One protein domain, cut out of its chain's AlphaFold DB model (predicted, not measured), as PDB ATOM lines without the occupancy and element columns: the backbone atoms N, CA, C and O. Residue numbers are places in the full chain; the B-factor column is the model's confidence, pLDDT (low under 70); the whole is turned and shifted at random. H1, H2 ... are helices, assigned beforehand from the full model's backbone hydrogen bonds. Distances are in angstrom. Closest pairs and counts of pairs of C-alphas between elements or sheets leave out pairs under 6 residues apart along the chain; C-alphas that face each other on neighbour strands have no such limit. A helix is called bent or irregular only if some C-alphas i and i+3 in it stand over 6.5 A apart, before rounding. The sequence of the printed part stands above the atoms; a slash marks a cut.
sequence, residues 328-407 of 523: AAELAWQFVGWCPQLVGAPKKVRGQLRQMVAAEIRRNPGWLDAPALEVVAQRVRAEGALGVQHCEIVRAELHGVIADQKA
ATOM      1  N   ALA A 328     -21.150   9.989  13.956       71.94
ATOM      2  CA  ALA A 328     -20.766   9.185  15.110       71.94
ATOM      3  C   ALA A 328     -19.523   8.315  14.854       71.94
ATOM      4  O   ALA A 328     -18.726   8.096  15.766       71.94
ATOM      5  N   ALA A 329     -19.334   7.809  13.632       74.56
ATOM      6  CA  ALA A 329     -18.127   7.075  13.256       74.56
ATOM      7  C   ALA A 329     -16.901   7.998  13.150       74.56
ATOM      8  O   ALA A 329     -15.816   7.601  13.578       74.56
ATOM      9  N   GLU A 330     -17.073   9.222  12.644       81.56
ATOM     10  CA  GLU A 330     -16.011  10.238  12.591       81.56
ATOM     11  C   GLU A 330     -15.609  10.714  13.994       81.56
ATOM     12  O   GLU A 330     -14.426  10.699  14.342       81.56
ATOM     13  N   LEU A 331     -16.579  11.026  14.856       80.69
ATOM     14  CA  LEU A 331     -16.330  11.398  16.254       80.69
ATOM     15  C   LEU A 331     -15.663  10.264  17.045       80.69
ATOM     16  O   LEU A 331     -14.718  10.497  17.799       80.69
ATOM     17  N   ALA A 332     -16.073   9.012  16.826       81.75
ATOM     18  CA  ALA A 332     -15.414   7.855  17.430       81.75
ATOM     19  C   ALA A 332     -13.973   7.666  16.927       81.75
ATOM     20  O   ALA A 332     -13.101   7.195  17.666       81.75
ATOM     21  N   TRP A 333     -13.698   8.020  15.669       83.06
ATOM     22  CA  TRP A 333     -12.348   7.993  15.118       83.06
ATOM     23  C   TRP A 333     -11.460   9.063  15.764       83.06
ATOM     24  O   TRP A 333     -10.337   8.740  16.166       83.06
ATOM     25  N   GLN A 334     -11.981  10.284  15.926       83.00
ATOM     26  CA  GLN A 334     -11.307  11.398  16.604       83.00
ATOM     27  C   GLN A 334     -11.036  11.091  18.081       83.00
ATOM     28  O   GLN A 334      -9.902  11.245  18.533       83.00
ATOM     29  N   PHE A 335     -12.018  10.532  18.797       85.75
ATOM     30  CA  PHE A 335     -11.877  10.105  20.192       85.75
ATOM     31  C   PHE A 335     -10.687   9.156  20.400       85.75
ATOM     32  O   PHE A 335      -9.861   9.364  21.286       85.75
ATOM     33  N   VAL A 336     -10.533   8.139  19.541       82.44
ATOM     34  CA  VAL A 336      -9.381   7.222  19.621       82.44
ATOM     35  C   VAL A 336      -8.052   7.941  19.352       82.44
ATOM     36  O   VAL A 336      -7.026   7.526  19.883       82.44
ATOM     37  N   GLY A 337      -8.059   9.015  18.558       78.88
ATOM     38  CA  GLY A 337      -6.898   9.882  18.342       78.88
ATOM     39  C   GLY A 337      -6.533  10.749  19.554       78.88
ATOM     40  O   GLY A 337      -5.354  11.012  19.773       78.88
ATOM     41  N   TRP A 338      -7.511  11.147  20.371       83.12
ATOM     42  CA  TRP A 338      -7.300  11.934  21.596       83.12
ATOM     43  C   TRP A 338      -6.811  11.112  22.795       83.12
ATOM     44  O   TRP A 338      -6.378  11.684  23.798       83.12
ATOM     45  N   CYS A 339      -6.845   9.783  22.690       80.94
ATOM     46  CA  CYS A 339      -6.378   8.848  23.709       80.94
ATOM     47  C   CYS A 339      -4.947   8.356  23.390       80.94
ATOM     48  O   CYS A 339      -4.788   7.349  22.694       80.94
ATOM     49  N   PRO A 340      -3.880   8.997  23.914       74.56
ATOM     50  CA  PRO A 340      -2.487   8.645  23.612       74.56
ATOM     51  C   PRO A 340      -2.125   7.205  23.995       74.56
ATOM     52  O   PRO A 340      -1.308   6.581  23.330       74.56
ATOM     53  N   GLN A 341      -2.783   6.634  25.005       74.88
ATOM     54  CA  GLN A 341      -2.604   5.239  25.426       74.88
ATOM     55  C   GLN A 341      -3.025   4.220  24.348       74.88
ATOM     56  O   GLN A 341      -2.604   3.067  24.376       74.88
ATOM     57  N   LEU A 342      -3.858   4.637  23.388       69.19
ATOM     58  CA  LEU A 342      -4.302   3.819  22.257       69.19
ATOM     59  C   LEU A 342      -3.453   4.054  20.998       69.19
ATOM     60  O   LEU A 342      -3.592   3.322  20.008       69.19
ATOM     61  N   VAL A 343      -2.554   5.044  21.014       62.38
ATOM     62  CA  VAL A 343      -1.640   5.353  19.911       62.38
ATOM     63  C   VAL A 343      -0.534   4.294  19.891       62.38
ATOM     64  O   VAL A 343       0.410   4.331  20.666       62.38
ATOM     65  N   GLY A 344      -0.693   3.301  19.013       59.25
ATOM     66  CA  GLY A 344       0.187   2.124  18.921       59.25
ATOM     67  C   GLY A 344      -0.502   0.802  19.271       59.25
ATOM     68  O   GLY A 344       0.033  -0.262  18.964       59.25
ATOM     69  N   ALA A 345      -1.725   0.843  19.815       65.69
ATOM     70  CA  ALA A 345      -2.501  -0.356  20.112       65.69
ATOM     71  C   ALA A 345      -2.854  -1.159  18.833       65.69
ATOM     72  O   ALA A 345      -3.030  -0.575  17.744       65.69
ATOM     73  N   PRO A 346      -3.016  -2.498  18.937       66.31
ATOM     74  CA  PRO A 346      -3.379  -3.351  17.808       66.31
ATOM     75  C   PRO A 346      -4.603  -2.824  17.052       66.31
ATOM     76  O   PRO A 346      -5.557  -2.321  17.649       66.31
ATOM     77  N   LYS A 347      -4.614  -2.972  15.717       70.62
ATOM     78  CA  LYS A 347      -5.727  -2.495  14.868       70.62
ATOM     79  C   LYS A 347      -7.091  -3.037  15.328       70.62
ATOM     80  O   LYS A 347      -8.078  -2.314  15.244       70.62
ATOM     81  N   LYS A 348      -7.130  -4.264  15.865       71.69
ATOM     82  CA  LYS A 348      -8.339  -4.907  16.407       71.69
ATOM     83  C   LYS A 348      -8.913  -4.162  17.621       71.69
ATOM     84  O   LYS A 348     -10.105  -3.889  17.635       71.69
ATOM     85  N   VAL A 349      -8.060  -3.762  18.567       67.75
ATOM     86  CA  VAL A 349      -8.446  -3.020  19.783       67.75
ATOM     87  C   VAL A 349      -8.990  -1.638  19.421       67.75
ATOM     88  O   VAL A 349     -10.079  -1.255  19.840       67.75
ATOM     89  N   ARG A 350      -8.286  -0.913  18.541       69.12
ATOM     90  CA  ARG A 350      -8.755   0.391  18.043       69.12
ATOM     91  C   ARG A 350     -10.064   0.277  17.259       69.12
ATOM     92  O   ARG A 350     -10.915   1.150  17.375       69.12
ATOM     93  N   GLY A 351     -10.239  -0.790  16.477       70.81
ATOM     94  CA  GLY A 351     -11.481  -1.063  15.752       70.81
ATOM     95  C   GLY A 351     -12.667  -1.340  16.681       70.81
ATOM     96  O   GLY A 351     -13.729  -0.756  16.489       70.81
ATOM     97  N   GLN A 352     -12.468  -2.168  17.710       73.44
ATOM     98  CA  GLN A 352     -13.488  -2.475  18.718       73.44
ATOM     99  C   GLN A 352     -13.920  -1.225  19.493       73.44
ATOM    100  O   GLN A 352     -15.117  -0.973  19.623       73.44
ATOM    101  N   LEU A 353     -12.965  -0.395  19.927       75.81
ATOM    102  CA  LEU A 353     -13.267   0.858  20.622       75.81
ATOM    103  C   LEU A 353     -14.022   1.848  19.736       75.81
ATOM    104  O   LEU A 353     -15.012   2.412  20.184       75.81
ATOM    105  N   ARG A 354     -13.632   2.009  18.465       79.94
ATOM    106  CA  ARG A 354     -14.366   2.879  17.527       79.94
ATOM    107  C   ARG A 354     -15.810   2.433  17.341       79.94
ATOM    108  O   ARG A 354     -16.709   3.260  17.392       79.94
ATOM    109  N   GLN A 355     -16.039   1.133  17.146       76.25
ATOM    110  CA  GLN A 355     -17.392   0.600  16.978       76.25
ATOM    111  C   GLN A 355     -18.241   0.794  18.236       76.25
ATOM    112  O   GLN A 355     -19.408   1.161  18.133       76.25
ATOM    113  N   MET A 356     -17.650   0.581  19.414       87.00
ATOM    114  CA  MET A 356     -18.327   0.785  20.690       87.00
ATOM    115  C   MET A 356     -18.667   2.260  20.930       87.00
ATOM    116  O   MET A 356     -19.813   2.567  21.238       87.00
ATOM    117  N   VAL A 357     -17.702   3.168  20.760       79.69
ATOM    118  CA  VAL A 357     -17.897   4.613  20.958       79.69
ATOM    119  C   VAL A 357     -18.925   5.148  19.961       79.69
ATOM    120  O   VAL A 357     -19.853   5.841  20.361       79.69
ATOM    121  N   ALA A 358     -18.847   4.750  18.687       76.44
ATOM    122  CA  ALA A 358     -19.836   5.140  17.683       76.44
ATOM    123  C   ALA A 358     -21.245   4.630  18.029       76.44
ATOM    124  O   ALA A 358     -22.225   5.346  17.840       76.44
ATOM    125  N   ALA A 359     -21.368   3.406  18.553       76.06
ATOM    126  CA  ALA A 359     -22.652   2.886  19.016       76.06
ATOM    127  C   ALA A 359     -23.210   3.694  20.198       76.06
ATOM    128  O   ALA A 359     -24.418   3.911  20.256       76.06
ATOM    129  N   GLU A 360     -22.352   4.163  21.105       75.75
ATOM    130  CA  GLU A 360     -22.777   4.927  22.278       75.75
ATOM    131  C   GLU A 360     -23.138   6.381  21.944       75.75
ATOM    132  O   GLU A 360     -24.140   6.886  22.449       75.75
ATOM    133  N   ILE A 361     -22.421   7.014  21.006       74.69
ATOM    134  CA  ILE A 361     -22.781   8.328  20.444       74.69
ATOM    135  C   ILE A 361     -24.152   8.252  19.764       74.69
ATOM    136  O   ILE A 361     -25.008   9.096  20.006       74.69
ATOM    137  N   ARG A 362     -24.414   7.200  18.972       78.62
ATOM    138  CA  ARG A 362     -25.732   7.007  18.334       78.62
ATOM    139  C   ARG A 362     -26.862   6.806  19.346       78.62
ATOM    140  O   ARG A 362     -27.998   7.157  19.047       78.62
ATOM    141  N   ARG A 363     -26.574   6.229  20.517       74.56
ATOM    142  CA  ARG A 363     -27.554   6.064  21.603       74.56
ATOM    143  C   ARG A 363     -27.797   7.357  22.377       74.56
ATOM    144  O   ARG A 363     -28.902   7.539  22.874       74.56
ATOM    145  N   ASN A 364     -26.799   8.238  22.470       74.31
ATOM    146  CA  ASN A 364     -26.855   9.460  23.275       74.31
ATOM    147  C   ASN A 364     -26.380  10.702  22.489       74.31
ATOM    148  O   ASN A 364     -25.459  11.391  22.935       74.31
ATOM    149  N   PRO A 365     -26.999  11.036  21.339       68.38
ATOM    150  CA  PRO A 365     -26.498  12.088  20.452       68.38
ATOM    151  C   PRO A 365     -26.537  13.491  21.081       68.38
ATOM    152  O   PRO A 365     -25.757  14.352  20.694       68.38
ATOM    153  N   GLY A 366     -27.418  13.722  22.062       70.06
ATOM    154  CA  GLY A 366     -27.526  15.000  22.777       70.06
ATOM    155  C   GLY A 366     -26.541  15.192  23.936       70.06
ATOM    156  O   GLY A 366     -26.499  16.283  24.490       70.06
ATOM    157  N   TRP A 367     -25.778  14.157  24.310       74.06
ATOM    158  CA  TRP A 367     -24.902  14.157  25.497       74.06
ATOM    159  C   TRP A 367     -23.439  13.801  25.181       74.06
ATOM    160  O   TRP A 367     -22.555  13.958  26.017       74.06
ATOM    161  N   LEU A 368     -23.168  13.276  23.983       79.50
ATOM    162  CA  LEU A 368     -21.835  12.851  23.548       79.50
ATOM    163  C   LEU A 368     -21.398  13.613  22.292       79.50
ATOM    164  O   LEU A 368     -21.165  13.024  21.234       79.50
ATOM    165  N   ASP A 369     -21.300  14.932  22.419       80.25
ATOM    166  CA  ASP A 369     -20.693  15.801  21.414       80.25
ATOM    167  C   ASP A 369     -19.152  15.783  21.500       80.25
ATOM    168  O   ASP A 369     -18.552  15.123  22.355       80.25
ATOM    169  N   ALA A 370     -18.476  16.482  20.583       80.31
ATOM    170  CA  ALA A 370     -17.013  16.537  20.568       80.31
ATOM    171  C   ALA A 370     -16.409  17.034  21.908       80.31
ATOM    172  O   ALA A 370     -15.525  16.346  22.426       80.31
ATOM    173  N   PRO A 371     -16.899  18.128  22.533       80.50
ATOM    174  CA  PRO A 371     -16.464  18.544  23.868       80.50
ATOM    175  C   PRO A 371     -16.644  17.476  24.955       80.50
ATOM    176  O   PRO A 371     -15.736  17.264  25.760       80.50
ATOM    177  N   ALA A 372     -17.780  16.773  24.987       80.50
ATOM    178  CA  ALA A 372     -18.006  15.685  25.936       80.50
ATOM    179  C   ALA A 372     -16.973  14.567  25.760       80.50
ATOM    180  O   ALA A 372     -16.369  14.103  26.728       80.50
ATOM    181  N   LEU A 373     -16.727  14.163  24.513       84.88
ATOM    182  CA  LEU A 373     -15.768  13.115  24.175       84.88
ATOM    183  C   LEU A 373     -14.320  13.518  24.485       84.88
ATOM    184  O   LEU A 373     -13.520  12.655  24.847       84.88
ATOM    185  N   GLU A 374     -13.973  14.804  24.410       86.25
ATOM    186  CA  GLU A 374     -12.678  15.304  24.882       86.25
ATOM    187  C   GLU A 374     -12.523  15.141  26.400       86.25
ATOM    188  O   GLU A 374     -11.463  14.704  26.854       86.25
ATOM    189  N   VAL A 375     -13.574  15.422  27.181       83.50
ATOM    190  CA  VAL A 375     -13.583  15.202  28.639       83.50
ATOM    191  C   VAL A 375     -13.454  13.712  28.958       83.50
ATOM    192  O   VAL A 375     -12.621  13.335  29.783       83.50
ATOM    193  N   VAL A 376     -14.185  12.844  28.252       85.06
ATOM    194  CA  VAL A 376     -14.039  11.381  28.373       85.06
ATOM    195  C   VAL A 376     -12.599  10.966  28.066       85.06
ATOM    196  O   VAL A 376     -11.984  10.232  28.835       85.06
ATOM    197  N   ALA A 377     -12.008  11.475  26.981       85.56
ATOM    198  CA  ALA A 377     -10.630  11.160  26.611       85.56
ATOM    199  C   ALA A 377      -9.609  11.659  27.648       85.56
ATOM    200  O   ALA A 377      -8.523  11.092  27.765       85.56
ATOM    201  N   GLN A 378      -9.909  12.724  28.396       84.50
ATOM    202  CA  GLN A 378      -9.086  13.181  29.520       84.50
ATOM    203  C   GLN A 378      -9.204  12.253  30.737       84.50
ATOM    204  O   GLN A 378      -8.185  11.950  31.353       84.50
ATOM    205  N   ARG A 379     -10.402  11.753  31.055       84.31
ATOM    206  CA  ARG A 379     -10.596  10.818  32.175       84.31
ATOM    207  C   ARG A 379      -9.984   9.450  31.904       84.31
ATOM    208  O   ARG A 379      -9.202   8.960  32.707       84.31
ATOM    209  N   VAL A 380     -10.179   8.918  30.697       82.44
ATOM    210  CA  VAL A 380      -9.493   7.701  30.229       82.44
ATOM    211  C   VAL A 380      -7.967   7.881  30.271       82.44
ATOM    212  O   VAL A 380      -7.229   6.958  30.608       82.44
ATOM    213  N   ARG A 381      -7.467   9.092  29.985       82.06
ATOM    214  CA  ARG A 381      -6.042   9.414  30.149       82.06
ATOM    215  C   ARG A 381      -5.569   9.328  31.604       82.06
ATOM    216  O   ARG A 381      -4.433   8.907  31.821       82.06
ATOM    217  N   ALA A 382      -6.405   9.719  32.563       81.75
ATOM    218  CA  ALA A 382      -6.092   9.675  33.989       81.75
ATOM    219  C   ALA A 382      -6.033   8.238  34.542       81.75
ATOM    220  O   ALA A 382      -5.203   7.969  35.404       81.75
ATOM    221  N   GLU A 383      -6.817   7.312  33.980       77.69
ATOM    222  CA  GLU A 383      -6.807   5.880  34.338       77.69
ATOM    223  C   GLU A 383      -5.493   5.151  33.979       77.69
ATOM    224  O   GLU A 383      -5.171   4.097  34.525       77.69
ATOM    225  N   GLY A 384      -4.672   5.705  33.080       70.88
ATOM    226  CA  GLY A 384      -3.385   5.102  32.720       70.88
ATOM    227  C   GLY A 384      -3.509   3.861  31.817       70.88
ATOM    228  O   GLY A 384      -4.162   3.885  30.783       70.88
ATOM    229  N   ALA A 385      -2.791   2.774  32.097       72.31
ATOM    230  CA  ALA A 385      -2.712   1.652  31.155       72.31
ATOM    231  C   ALA A 385      -4.034   0.856  31.060       72.31
ATOM    232  O   ALA A 385      -4.407   0.148  31.986       72.31
ATOM    233  N   LEU A 386      -4.689   0.890  29.894       67.75
ATOM    234  CA  LEU A 386      -6.025   0.295  29.690       67.75
ATOM    235  C   LEU A 386      -6.068  -1.245  29.655       67.75
ATOM    236  O   LEU A 386      -7.129  -1.841  29.842       67.75
ATOM    237  N   GLY A 387      -4.939  -1.904  29.373       67.88
ATOM    238  CA  GLY A 387      -4.815  -3.366  29.400       67.88
ATOM    239  C   GLY A 387      -5.925  -4.131  28.651       67.88
ATOM    240  O   GLY A 387      -6.385  -3.748  27.570       67.88
ATOM    241  N   VAL A 388      -6.354  -5.257  29.228       67.06
ATOM    242  CA  VAL A 388      -7.397  -6.135  28.660       67.06
ATOM    243  C   VAL A 388      -8.805  -5.528  28.811       67.06
ATOM    244  O   VAL A 388      -9.682  -5.828  28.005       67.06
ATOM    245  N   GLN A 389      -8.998  -4.604  29.759       71.94
ATOM    246  CA  GLN A 389     -10.287  -3.984  30.112       71.94
ATOM    247  C   GLN A 389     -10.565  -2.653  29.384       71.94
ATOM    248  O   GLN A 389     -11.458  -1.897  29.756       71.94
ATOM    249  N   HIS A 390      -9.847  -2.367  28.297       68.31
ATOM    250  CA  HIS A 390      -9.945  -1.111  27.543       68.31
ATOM    251  C   HIS A 390     -11.374  -0.709  27.135       68.31
ATOM    252  O   HIS A 390     -11.691   0.477  27.130       68.31
ATOM    253  N   CYS A 391     -12.251  -1.662  26.803       69.81
ATOM    254  CA  CYS A 391     -13.652  -1.362  26.478       69.81
ATOM    255  C   CYS A 391     -14.499  -1.024  27.713       69.81
ATOM    256  O   CYS A 391     -15.432  -0.236  27.604       69.81
ATOM    257  N   GLU A 392     -14.209  -1.633  28.862       74.94
ATOM    258  CA  GLU A 392     -14.962  -1.439  30.105       74.94
ATOM    259  C   GLU A 392     -14.642  -0.073  30.710       74.94
ATOM    260  O   GLU A 392     -15.561   0.688  30.994       74.94
ATOM    261  N   ILE A 393     -13.355   0.279  30.767       74.12
ATOM    262  CA  ILE A 393     -12.876   1.580  31.257       74.12
ATOM    263  C   ILE A 393     -13.453   2.717  30.406       74.12
ATOM    264  O   ILE A 393     -14.082   3.638  30.918       74.12
ATOM    265  N   VAL A 394     -13.323   2.628  29.077       77.00
ATOM    266  CA  VAL A 394     -13.846   3.666  28.172       77.00
ATOM    267  C   VAL A 394     -15.372   3.780  28.270       77.00
ATOM    268  O   VAL A 394     -15.908   4.882  28.182       77.00
ATOM    269  N   ARG A 395     -16.088   2.666  28.466       78.12
ATOM    270  CA  ARG A 395     -17.547   2.681  28.642       78.12
ATOM    271  C   ARG A 395     -17.957   3.321  29.969       78.12
ATOM    272  O   ARG A 395     -18.904   4.101  29.975       78.12
ATOM    273  N   ALA A 396     -17.256   3.014  31.058       76.94
ATOM    274  CA  ALA A 396     -17.507   3.619  32.362       76.94
ATOM    275  C   ALA A 396     -17.354   5.145  32.297       76.94
ATOM    276  O   ALA A 396     -18.261   5.866  32.708       76.94
ATOM    277  N   GLU A 397     -16.286   5.634  31.663       83.75
ATOM    278  CA  GLU A 397     -16.051   7.073  31.512       83.75
ATOM    279  C   GLU A 397     -17.073   7.772  30.610       83.75
ATOM    280  O   GLU A 397     -17.515   8.881  30.918       83.75
ATOM    281  N   LEU A 398     -17.511   7.121  29.525       79.69
ATOM    282  CA  LEU A 398     -18.600   7.634  28.685       79.69
ATOM    283  C   LEU A 398     -19.889   7.816  29.495       79.69
ATOM    284  O   LEU A 398     -20.518   8.871  29.422       79.69
ATOM    285  N   HIS A 399     -20.274   6.815  30.290       78.00
ATOM    286  CA  HIS A 399     -21.464   6.909  31.136       78.00
ATOM    287  C   HIS A 399     -21.300   7.915  32.278       78.00
ATOM    288  O   HIS A 399     -22.265   8.605  32.603       78.00
ATOM    289  N   GLY A 400     -20.095   8.052  32.838       75.69
ATOM    290  CA  GLY A 400     -19.777   9.059  33.848       75.69
ATOM    291  C   GLY A 400     -19.966  10.482  33.325       75.69
ATOM    292  O   GLY A 400     -20.654  11.280  33.952       75.69
ATOM    293  N   VAL A 401     -19.452  10.792  32.131       77.94
ATOM    294  CA  VAL A 401     -19.636  12.122  31.520       77.94
ATOM    295  C   VAL A 401     -21.100  12.388  31.163       77.94
ATOM    296  O   VAL A 401     -21.580  13.498  31.382       77.94
ATOM    297  N   ILE A 402     -21.844  11.381  30.689       75.38
ATOM    298  CA  ILE A 402     -23.293  11.523  30.474       75.38
ATOM    299  C   ILE A 402     -24.008  11.850  31.793       75.38
ATOM    300  O   ILE A 402     -24.892  12.707  31.816       75.38
ATOM    301  N   ALA A 403     -23.649  11.177  32.889       77.62
ATOM    302  CA  ALA A 403     -24.239  11.431  34.199       77.62
ATOM    303  C   ALA A 403     -23.928  12.852  34.696       77.62
ATOM    304  O   ALA A 403     -24.836  13.546  35.151       77.62
ATOM    305  N   ASP A 404     -22.693  13.323  34.522       76.19
ATOM    306  CA  ASP A 404     -22.289  14.672  34.929       76.19
ATOM    307  C   ASP A 404     -22.998  15.762  34.128       76.19
ATOM    308  O   ASP A 404     -23.416  16.774  34.689       76.19
ATOM    309  N   GLN A 405     -23.185  15.558  32.822       74.00
ATOM    310  CA  GLN A 405     -23.936  16.507  32.004       74.00
ATOM    311  C   GLN A 405     -25.419  16.544  32.367       74.00
ATOM    312  O   GLN A 405     -26.014  17.619  32.363       74.00
ATOM    313  N   LYS A 406     -26.010  15.399  32.727       73.38
ATOM    314  CA  LYS A 406     -27.384  15.341  33.248       73.38
ATOM    315  C   LYS A 406     -27.521  16.014  34.613       73.38
ATOM    316  O   LYS A 406     -28.581  16.551  34.912       73.38
ATOM    317  N   ALA A 407     -26.472  15.968  35.432       71.94
ATOM    318  CA  ALA A 407     -26.437  16.586  36.753       71.94
ATOM    319  C   ALA A 407     -26.079  18.085  36.721       71.94
ATOM    320  O   ALA A 407     -26.256  18.777  37.725       71.94
TER     321      ALA A 407
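What this domain is: This is residues 328 to 407 of the 523 residues of an uncharacterized protein of Cutibacterium acnes (UniProt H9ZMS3). Four helices pack in two crossed layers: H2 and H4 run roughly side by side as two long bars, and H1 and H3 lie over the same side of that pair, H1 crossing H2 and H3 crossing H4. The contacts go round as a ring, H1 to H2 to H4 to H3 and back to H1, and residues 343 to 348, of which 347 and 348 belong to H2, stick out at one end. The printed part has 80 residues, with H1, H2, H3 and H4 in that order along the chain and no named strand; the class is all helix. The whole is compact, with a radius of gyration of the C-alphas of 11.4 A, and spans 34 by 24 by 17 A.

Where its parts are: H1 covers residues 328 to 338, 15.2 A from first to last C-alpha, and begins at C-alpha 328 (-20.766, 9.185, 15.110). H2 covers residues 347 to 363, 24.4 A, and begins at C-alpha 347 (-5.727, -2.495, 14.868). H3 covers residues 370 to 383, 20.2 A. H4, the longest helix by residues, covers residues 387 to 407, 30.3 A, and ends at C-alpha 407 (-26.437, 16.586, 36.753). H4 is irregular, with C-alphas 388 and 391 8.2 A apart, and has a kink of 26 degrees near residue 394.

How they stand to each other: H1 and H2 touch at a steep tilt of 52 degrees, opposite ways; their closest C-alphas, those of Ala 328 and Ala 358, are 4.9 A apart. H1 also touches H3, at a steep tilt of 41 degrees, the same way, with the C-alphas of Trp 338 and Ala 377 closest at 6.1 A. H2 touches H4 at a shallow tilt of 21 degrees, the same way, with residues 352 to 357 of H2 and 390 to 395 of H4 alone; the C-alphas of Leu 353 and Cys 391 are closest at 6.3 A. H3 touches residues 393 to 401 of H4 alone, at a steep tilt of 49 degrees, opposite ways, and the closest C-alphas, those of Val 376 and Glu 397, are 5.7 A apart. H1 and H4 are apart, and so are H2 and H3. Every O i to N i+4 pair is within hydrogen-bond range in H1, H2 and H3; in H4 15 of 17 are.

The domain as a whole: The C-alphas of Pro 346 and Ala 407, 35.9 A apart, are the two farthest from each other. The printed part has no cut. The link from H3 to H4 is tight, with 3 residues, while those from H1 to H2 and from H2 to H3 are short, with 8 and 6. The mean pLDDT of the printed part is 76.3; it is under 70 at residues 342 to 346, 349 to 350, 365, 386 to 388 and 390 to 391.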